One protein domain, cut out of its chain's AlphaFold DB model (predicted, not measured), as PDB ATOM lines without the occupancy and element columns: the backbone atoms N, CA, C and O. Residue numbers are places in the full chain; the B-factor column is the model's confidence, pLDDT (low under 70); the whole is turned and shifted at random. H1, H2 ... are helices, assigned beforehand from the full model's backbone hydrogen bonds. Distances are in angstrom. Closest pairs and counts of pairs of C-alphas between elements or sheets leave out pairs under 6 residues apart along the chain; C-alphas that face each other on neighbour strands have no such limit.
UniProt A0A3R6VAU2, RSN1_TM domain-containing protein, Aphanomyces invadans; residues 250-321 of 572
ATOM      1  N   ILE A 250      23.635  46.237  31.544       87.12
ATOM      2  CA  ILE A 250      24.715  45.717  30.694       87.12
ATOM      3  C   ILE A 250      25.667  44.839  31.514       87.12
ATOM      4  O   ILE A 250      26.006  43.744  31.068       87.12
ATOM      5  N   ARG A 251      26.044  45.269  32.726       90.88
ATOM      6  CA  ARG A 251      26.896  44.491  33.634       90.88
ATOM      7  C   ARG A 251      26.271  43.135  33.962       90.88
ATOM      8  O   ARG A 251      26.919  42.122  33.735       90.88
ATOM      9  N   ILE A 252      25.003  43.097  34.381       87.50
ATOM     10  CA  ILE A 252      24.284  41.841  34.667       87.50
ATOM     11  C   ILE A 252      24.220  40.939  33.427       87.50
ATOM     12  O   ILE A 252      24.382  39.723  33.523       87.50
ATOM     13  N   ALA A 253      23.989  41.505  32.240       84.44
ATOM     14  CA  ALA A 253      23.988  40.727  31.004       84.44
ATOM     15  C   ALA A 253      25.370  40.117  30.707       84.44
ATOM     16  O   ALA A 253      25.454  38.965  30.275       84.44
ATOM     17  N   HIS A 254      26.451  40.861  30.955       88.12
ATOM     18  CA  HIS A 254      27.819  40.367  30.813       88.12
ATOM     19  C   HIS A 254      28.170  39.315  31.866       88.12
ATOM     20  O   HIS A 254      28.710  38.283  31.483       88.12
ATOM     21  N   GLU A 255      27.790  39.496  33.130       87.75
ATOM     22  CA  GLU A 255      27.969  38.500  34.200       87.75
ATOM     23  C   GLU A 255      27.263  37.185  33.861       87.75
ATOM     24  O   GLU A 255      27.902  36.139  33.795       87.75
ATOM     25  N   ASN A 256      25.986  37.250  33.473       85.38
ATOM     26  CA  ASN A 256      25.238  36.080  33.008       85.38
ATOM     27  C   ASN A 256      25.894  35.401  31.795       85.38
ATOM     28  O   ASN A 256      25.802  34.184  31.621       85.38
ATOM     29  N   THR A 257      26.522  36.183  30.914       84.31
ATOM     30  CA  THR A 257      27.239  35.644  29.754       84.31
ATOM     31  C   THR A 257      28.526  34.954  30.194       84.31
ATOM     32  O   THR A 257      28.789  33.841  29.747       84.31
ATOM     33  N   VAL A 258      29.296  35.558  31.101       86.69
ATOM     34  CA  VAL A 258      30.501  34.958  31.685       86.69
ATOM     35  C   VAL A 258      30.157  33.646  32.388       86.69
ATOM     36  O   VAL A 258      30.789  32.638  32.086       86.69
ATOM     37  N   ASP A 259      29.110  33.603  33.210       85.81
ATOM     38  CA  ASP A 259      28.653  32.382  33.893       85.81
ATOM     39  C   ASP A 259      28.278  31.262  32.913       85.81
ATOM     40  O   ASP A 259      28.599  30.087  33.109       85.81
ATOM     41  N   ARG A 260      27.625  31.609  31.799       83.25
ATOM     42  CA  ARG A 260      27.305  30.639  30.742       83.25
ATOM     43  C   ARG A 260      28.562  30.134  30.040       83.25
ATOM     44  O   ARG A 260      28.675  28.935  29.792       83.25
ATOM     45  N   LEU A 261      29.500  31.023  29.712       82.06
ATOM     46  CA  LEU A 261      30.738  30.664  29.019       82.06
ATOM     47  C   LEU A 261      31.668  29.835  29.912       82.06
ATOM     48  O   LEU A 261      32.259  28.873  29.428       82.06
ATOM     49  N   THR A 262      31.760  30.139  31.206       85.38
ATOM     50  CA  THR A 262      32.541  29.349  32.171       85.38
ATOM     51  C   THR A 262      31.946  27.955  32.355       85.38
ATOM     52  O   THR A 262      32.680  26.966  32.336       85.38
ATOM     53  N   LEU A 263      30.616  27.838  32.425       84.06
ATOM     54  CA  LEU A 263      29.929  26.548  32.483       84.06
ATOM     55  C   LEU A 263      30.143  25.723  31.205       84.06
ATOM     56  O   LEU A 263      30.387  24.516  31.279       84.06
ATOM     57  N   LEU A 264      30.098  26.360  30.033       80.31
ATOM     58  CA  LEU A 264      30.419  25.714  28.756       80.31
ATOM     59  C   LEU A 264      31.881  25.261  28.698       80.31
ATOM     60  O   LEU A 264      32.150  24.146  28.253       80.31
ATOM     61  N   MET A 265      32.814  26.081  29.189       80.19
ATOM     62  CA  MET A 265      34.233  25.732  29.291       80.19
ATOM     63  C   MET A 265      34.435  24.504  30.182       80.19
ATOM     64  O   MET A 265      35.100  23.550  29.782       80.19
ATOM     65  N   ALA A 266      33.797  24.483  31.354       84.50
ATOM     66  CA  ALA A 266      33.860  23.361  32.284       84.50
ATOM     67  C   ALA A 266      33.306  22.065  31.667       84.50
ATOM     68  O   ALA A 266      33.904  21.004  31.834       84.50
ATOM     69  N   ARG A 267      32.200  22.138  30.913       81.12
ATOM     70  CA  ARG A 267      31.643  20.976  30.194       81.12
ATOM     71  C   ARG A 267      32.533  20.510  29.048       81.12
ATOM     72  O   ARG A 267      32.718  19.308  28.890       81.12
ATOM     73  N   LYS A 268      33.140  21.442  28.304       78.38
ATOM     74  CA  LYS A 268      34.124  21.133  27.256       78.38
ATOM     75  C   LYS A 268      35.318  20.369  27.817       78.38
ATOM     76  O   LYS A 268      35.715  19.370  27.232       78.38
ATOM     77  N   HIS A 269      35.845  20.789  28.967       81.94
ATOM     78  CA  HIS A 269      36.946  20.089  29.633       81.94
ATOM     79  C   HIS A 269      36.567  18.694  30.144       81.94
ATOM     80  O   HIS A 269      37.430  17.826  30.210       81.94
ATOM     81  N   ARG A 270      35.292  18.464  30.480       85.69
ATOM     82  CA  ARG A 270      34.780  17.155  30.921       85.69
ATOM     83  C   ARG A 270      34.398  16.212  29.775       85.69
ATOM     84  O   ARG A 270      34.123  15.053  30.038       85.69
ATOM     85  N   GLY A 271      34.357  16.693  28.530       79.81
ATOM     86  CA  GLY A 271      33.880  15.914  27.381       79.81
ATOM     87  C   GLY A 271      32.351  15.769  27.292       79.81
ATOM     88  O   GLY A 271      31.863  15.140  26.362       79.81
ATOM     89  N   ASP A 272      31.591  16.402  28.189       80.44
ATOM     90  CA  ASP A 272      30.123  16.308  28.289       80.44
ATOM     91  C   ASP A 272      29.399  17.391  27.461       80.44
ATOM     92  O   ASP A 272      28.422  18.014  27.898       80.44
ATOM     93  N   LEU A 273      29.906  17.697  26.267       73.81
ATOM     94  CA  LEU A 273      29.246  18.650  25.374       73.81
ATOM     95  C   LEU A 273      28.059  17.970  24.673       73.81
ATOM     96  O   LEU A 273      28.224  16.910  24.070       73.81
ATOM     97  N   PRO A 274      26.851  18.561  24.707       70.38
ATOM     98  CA  PRO A 274      25.736  18.037  23.934       70.38
ATOM     99  C   PRO A 274      26.062  18.026  22.437       70.38
ATOM    100  O   PRO A 274      26.606  18.999  21.918       70.38
ATOM    101  N   TRP A 275      25.662  16.968  21.729       68.38
ATOM    102  CA  TRP A 275      25.930  16.781  20.293       68.38
ATOM    103  C   TRP A 275      25.537  17.994  19.425       68.38
ATOM    104  O   TRP A 275      26.239  18.335  18.479       68.38
ATOM    105  N   TYR A 276      24.463  18.710  19.776       66.38
ATOM    106  CA  TYR A 276      24.019  19.903  19.045       66.38
ATOM    107  C   TYR A 276      24.949  21.114  19.223       66.38
ATOM    108  O   TYR A 276      24.982  21.988  18.367       66.38
ATOM    109  N   VAL A 277      25.750  21.168  20.290       63.97
ATOM    110  CA  VAL A 277      26.790  22.197  20.469       63.97
ATOM    111  C   VAL A 277      27.965  21.961  19.514       63.97
ATOM    112  O   VAL A 277      28.736  22.875  19.260       63.97
ATOM    113  N   HIS A 278      28.089  20.761  18.938       60.84
ATOM    114  CA  HIS A 278      29.048  20.492  17.864       60.84
ATOM    115  C   HIS A 278      28.517  20.883  16.477       60.84
ATOM    116  O   HIS A 278      29.315  21.162  15.589       60.84
ATOM    117  N   LEU A 279      27.190  20.947  16.293       58.06
ATOM    118  CA  LEU A 279      26.556  21.443  15.060       58.06
ATOM    119  C   LEU A 279      26.686  22.958  14.910       58.06
ATOM    120  O   LEU A 279      26.848  23.466  13.802       58.06
ATOM    121  N   PHE A 280      26.638  23.675  16.029       56.72
ATOM    122  CA  PHE A 280      26.907  25.102  16.079       56.72
ATOM    123  C   PHE A 280      28.335  25.281  16.581       56.72
ATOM    124  O   PHE A 280      28.551  25.260  17.789       56.72
ATOM    125  N   HIS A 281      29.309  25.410  15.670       48.47
ATOM    126  CA  HIS A 281      30.675  25.820  16.016       48.47
ATOM    127  C   HIS A 281      30.567  26.982  17.013       48.47
ATOM    128  O   HIS A 281      30.031  28.008  16.632       48.47
ATOM    129  N   GLU A 282      30.934  26.732  18.277       51.16
ATOM    130  CA  GLU A 282      30.801  27.589  19.469       51.16
ATOM    131  C   GLU A 282      29.487  28.413  19.597       51.16
ATOM    132  O   GLU A 282      29.201  29.283  18.781       51.16
ATOM    133  N   PRO A 283      28.696  28.280  20.682       48.53
ATOM    134  CA  PRO A 283      27.329  28.830  20.765       48.53
ATOM    135  C   PRO A 283      27.198  30.373  20.808       48.53
ATOM    136  O   PRO A 283      26.130  30.883  21.128       48.53
ATOM    137  N   MET A 284      28.241  31.129  20.448       49.47
ATOM    138  CA  MET A 284      28.201  32.567  20.143       49.47
ATOM    139  C   MET A 284      29.077  32.971  18.928       49.47
ATOM    140  O   MET A 284      29.213  34.163  18.644       49.47
ATOM    141  N   SER A 285      29.681  32.035  18.181       46.31
ATOM    142  CA  SER A 285      30.690  32.357  17.157       46.31
ATOM    143  C   SER A 285      30.157  32.558  15.740       46.31
ATOM    144  O   SER A 285      30.923  32.452  14.787       46.31
ATOM    145  N   TYR A 286      28.895  32.948  15.557       43.97
ATOM    146  CA  TYR A 286      28.535  33.552  14.267       43.97
ATOM    147  C   TYR A 286      29.170  34.946  14.089       43.97
ATOM    148  O   TYR A 286      29.183  35.460  12.976       43.97
ATOM    149  N   VAL A 287      29.724  35.559  15.154       48.66
ATOM    150  CA  VAL A 287      30.250  36.942  15.106       48.66
ATOM    151  C   VAL A 287      31.664  37.111  15.693       48.66
ATOM    152  O   VAL A 287      32.315  38.115  15.412       48.66
ATOM    153  N   SER A 288      32.193  36.169  16.486       55.00
ATOM    154  CA  SER A 288      33.501  36.349  17.144       55.00
ATOM    155  C   SER A 288      34.526  35.291  16.751       55.00
ATOM    156  O   SER A 288      34.321  34.106  16.979       55.00
ATOM    157  N   THR A 289      35.665  35.743  16.226       59.41
ATOM    158  CA  THR A 289      36.853  34.935  15.895       59.41
ATOM    159  C   THR A 289      37.765  34.666  17.102       59.41
ATOM    160  O   THR A 289      38.844  34.094  16.955       59.41
ATOM    161  N   LYS A 290      37.382  35.118  18.304       66.44
ATOM    162  CA  LYS A 290      38.214  35.047  19.515       66.44
ATOM    163  C   LYS A 290      37.987  33.741  20.271       66.44
ATOM    164  O   LYS A 290      36.851  33.302  20.396       66.44
ATOM    165  N   SER A 291      39.044  33.191  20.872       76.25
ATOM    166  CA  SER A 291      38.933  32.028  21.762       76.25
ATOM    167  C   SER A 291      38.028  32.309  22.970       76.25
ATOM    168  O   SER A 291      37.978  33.435  23.470       76.25
ATOM    169  N   LEU A 292      37.351  31.277  23.484       75.38
ATOM    170  CA  LEU A 292      36.449  31.372  24.643       75.38
ATOM    171  C   LEU A 292      37.102  32.060  25.861       75.38
ATOM    172  O   LEU A 292      36.506  32.937  26.479       75.38
ATOM    173  N   ALA A 293      38.357  31.715  26.168       80.06
ATOM    174  CA  ALA A 293      39.109  32.321  27.269       80.06
ATOM    175  C   ALA A 293      39.357  33.826  27.051       80.06
ATOM    176  O   ALA A 293      39.235  34.620  27.984       80.06
ATOM    177  N   ALA A 294      39.650  34.236  25.810       83.38
ATOM    178  CA  ALA A 294      39.826  35.642  25.460       83.38
ATOM    179  C   ALA A 294      38.499  36.421  25.511       83.38
ATOM    180  O   ALA A 294      38.494  37.594  25.883       83.38
ATOM    181  N   GLN A 295      37.376  35.780  25.172       82.75
ATOM    182  CA  GLN A 295      36.043  36.374  25.316       82.75
ATOM    183  C   GLN A 295      35.677  36.588  26.790       82.75
ATOM    184  O   GLN A 295      35.223  37.674  27.144       82.75
ATOM    185  N   ILE A 296      35.939  35.601  27.655       84.56
ATOM    186  CA  ILE A 296      35.716  35.718  29.104       84.56
ATOM    187  C   ILE A 296      36.561  36.856  29.686       84.56
ATOM    188  O   ILE A 296      36.020  37.728  30.359       84.56
ATOM    189  N   GLN A 297      37.863  36.918  29.375       89.56
ATOM    190  CA  GLN A 297      38.718  38.016  29.845       89.56
ATOM    191  C   GLN A 297      38.259  39.388  29.341       89.56
ATOM    192  O   GLN A 297      38.332  40.369  30.079       89.56
ATOM    193  N   PHE A 298      37.802  39.481  28.090       89.56
ATOM    194  CA  PHE A 298      37.275  40.730  27.546       89.56
ATOM    195  C   PHE A 298      36.012  41.181  28.290       89.56
ATOM    196  O   PHE A 298      35.932  42.340  28.693       89.56
ATOM    197  N   LEU A 299      35.061  40.267  28.504       88.81
ATOM    198  CA  LEU A 299      33.834  40.549  29.247       88.81
ATOM    199  C   LEU A 299      34.132  40.931  30.697       88.81
ATOM    200  O   LEU A 299      33.553  41.893  31.183       88.81
ATOM    201  N   GLN A 300      35.077  40.253  31.354       93.00
ATOM    202  CA  GLN A 300      35.485  40.578  32.721       93.00
ATOM    203  C   GLN A 300      36.029  42.009  32.828       93.00
ATOM    204  O   GLN A 300      35.628  42.760  33.712       93.00
ATOM    205  N   ARG A 301      36.874  42.432  31.877       93.50
ATOM    206  CA  ARG A 301      37.383  43.813  31.832       93.50
ATOM    207  C   ARG A 301      36.272  44.839  31.609       93.50
ATOM    208  O   ARG A 301      36.333  45.925  32.184       93.50
ATOM    209  N   ASP A 302      35.282  44.534  30.765       92.88
ATOM    210  CA  ASP A 302      34.151  45.450  30.577       92.88
ATOM    211  C   ASP A 302      33.261  45.489  31.826       92.88
ATOM    212  O   ASP A 302      32.866  46.576  32.227       92.88
ATOM    213  N   ILE A 303      33.027  44.359  32.507       92.25
ATOM    214  CA  ILE A 303      32.319  44.302  33.801       92.25
ATOM    215  C   ILE A 303      32.985  45.237  34.817       92.25
ATOM    216  O   ILE A 303      32.301  46.091  35.385       92.25
ATOM    217  N   ASP A 304      34.306  45.148  34.983       93.81
ATOM    218  CA  ASP A 304      35.054  45.997  35.919       93.81
ATOM    219  C   ASP A 304      34.909  47.485  35.564       93.81
ATOM    220  O   ASP A 304      34.660  48.335  36.426       93.81
ATOM    221  N   LYS A 305      34.991  47.814  34.270       94.50
ATOM    222  CA  LYS A 305      34.784  49.178  33.773       94.50
ATOM    223  C   LYS A 305      33.361  49.677  34.051       94.50
ATOM    224  O   LYS A 305      33.190  50.802  34.524       94.50
ATOM    225  N   ARG A 306      32.335  48.860  33.788       91.12
ATOM    226  CA  ARG A 306      30.928  49.209  34.052       91.12
ATOM    227  C   ARG A 306      30.668  49.399  35.536       91.12
ATOM    228  O   ARG A 306      29.954  50.329  35.894       91.12
ATOM    229  N   HIS A 307      31.291  48.589  36.383       91.31
ATOM    230  CA  HIS A 307      31.203  48.737  37.829       91.31
ATOM    231  C   HIS A 307      31.756  50.096  38.294       91.31
ATOM    232  O   HIS A 307      31.118  50.803  39.074       91.31
ATOM    233  N   GLN A 308      32.893  50.534  37.743       93.00
ATOM    234  CA  GLN A 308      33.421  51.878  38.010       93.00
ATOM    235  C   GLN A 308      32.488  52.991  37.507       93.00
ATOM    236  O   GLN A 308      32.302  54.002  38.188       93.00
ATOM    237  N   ASP A 309      31.887  52.820  36.328       90.12
ATOM    238  CA  ASP A 309      30.922  53.778  35.786       90.12
ATOM    239  C   ASP A 309      29.636  53.848  36.634       90.12
ATOM    240  O   ASP A 309      29.093  54.940  36.824       90.12
ATOM    241  N   GLU A 310      29.173  52.723  37.197       88.69
ATOM    242  CA  GLU A 310      28.063  52.667  38.158       88.69
ATOM    243  C   GLU A 310      28.375  53.512  39.397       88.69
ATOM    244  O   GLU A 310      27.615  54.433  39.705       88.69
ATOM    245  N   ILE A 311      29.526  53.290  40.041       89.69
ATOM    246  CA  ILE A 311      29.959  54.055  41.223       89.69
ATOM    247  C   ILE A 311      30.014  55.554  40.906       89.69
ATOM    248  O   ILE A 311      29.445  56.377  41.629       89.69
ATOM    249  N   ARG A 312      30.636  55.924  39.778       90.38
ATOM    250  CA  ARG A 312      30.756  57.326  39.351       90.38
ATOM    251  C   ARG A 312      29.380  57.953  39.099       90.38
ATOM    252  O   ARG A 312      29.159  59.129  39.401       90.38
ATOM    253  N   SER A 313      28.435  57.178  38.565       85.50
ATOM    254  CA  SER A 313      27.061  57.628  38.336       85.50
ATOM    255  C   SER A 313      26.291  57.846  39.645       85.50
ATOM    256  O   SER A 313      25.622  58.873  39.773       85.50
ATOM    257  N   ILE A 314      26.446  56.962  40.638       85.19
ATOM    258  CA  ILE A 314      25.824  57.091  41.966       85.19
ATOM    259  C   ILE A 314      26.363  58.332  42.678       85.19
ATOM    260  O   ILE A 314      25.583  59.182  43.108       85.19
ATOM    261  N   GLN A 315      27.686  58.512  42.708       87.19
ATOM    262  CA  GLN A 315      28.320  59.699  43.292       87.19
ATOM    263  C   GLN A 315      27.812  60.995  42.645       87.19
ATOM    264  O   GLN A 315      27.490  61.970  43.328       87.19
ATOM    265  N   ARG A 316      27.664  61.010  41.314       85.31
ATOM    266  CA  ARG A 316      27.102  62.158  40.590       85.31
ATOM    267  C   ARG A 316      25.644  62.426  40.970       85.31
ATOM    268  O   ARG A 316      25.246  63.585  41.090       85.31
ATOM    269  N   ILE A 317      24.840  61.380  41.142       80.31
ATOM    270  CA  ILE A 317      23.433  61.494  41.543       80.31
ATOM    271  C   ILE A 317      23.319  62.070  42.961       80.31
ATOM    272  O   ILE A 317      22.521  62.989  43.174       80.31
ATOM    273  N   LEU A 318      24.137  61.580  43.898       79.25
ATOM    274  CA  LEU A 318      24.162  62.039  45.289       79.25
ATOM    275  C   LEU A 318      24.602  63.505  45.401       79.25
ATOM    276  O   LEU A 318      23.975  64.263  46.130       79.25
ATOM    277  N   THR A 319      25.602  63.928  44.624       82.00
ATOM    278  CA  THR A 319      26.137  65.307  44.653       82.00
ATOM    279  C   THR A 319      25.260  66.331  43.927       82.00
ATOM    280  O   THR A 319      25.115  67.462  44.377       82.00
ATOM    281  N   THR A 320      24.655  65.965  42.792       77.44
ATOM    282  CA  THR A 320      23.939  66.932  41.934       77.44
ATOM    283  C   THR A 320      22.518  67.233  42.442       77.44
ATOM    284  O   THR A 320      21.895  68.196  41.993       77.44
ATOM    285  N   HIS A 321      21.964  66.398  43.335       70.88
ATOM    286  CA  HIS A 321      20.606  66.504  43.901       70.88
ATOM    287  C   HIS A 321      19.494  66.834  42.877       70.88
ATOM    288  O   HIS A 321      18.471  67.450  43.209       70.88
TER     289      HIS A 321
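What this domain is: This is residues 250 to 321 of the 572 residues of the protein "RSN1_TM domain-containing protein" of Aphanomyces invadans (UniProt A0A3R6VAU2). Two long helices, H1 and H3, run side by side in opposite ways but slipped along each other; residues 311 to 321, of which 311 to 320 belong to H3, stick out at one end, and the short H2 with a long loop lies toward the other. The printed part has 72 residues, all helix by class, in the order H1, H2, H3. It is only just loose, close to extended, with a radius of gyration of the C-alphas of 16.6 A, and spans 55 by 22 by 17 A.

How they stand to each other: Look first at H1, residues 250 to 270, and H3, residues 292 to 320: they touch, at a shallow tilt of 22 degrees, opposite ways, the closest C-alphas being those of Arg 251 and Ile 303, 5.4 A apart. H2, residues 275 to 279, is apart from both. In H1 and H3 every O i to N i+4 pair is within hydrogen-bond range; in H2 0 of 1 is, beside 2 of 2 O i to N i+3 pairs.

Where its parts are: Find C-alpha 250 at (24.715, 45.717, 30.694); from there H1 runs 30.3 A. H2 covers 7.0 A. H3 runs 41.5 A to C-alpha 320 at (23.939, 66.932, 41.934).

The domain as a whole: The C-alphas of Trp 275 and His 321 are the two farthest apart, 55.3 A. The printed part has no cut; the H2 to H3 link is long, and residues 275 to 290 are under pLDDT 70.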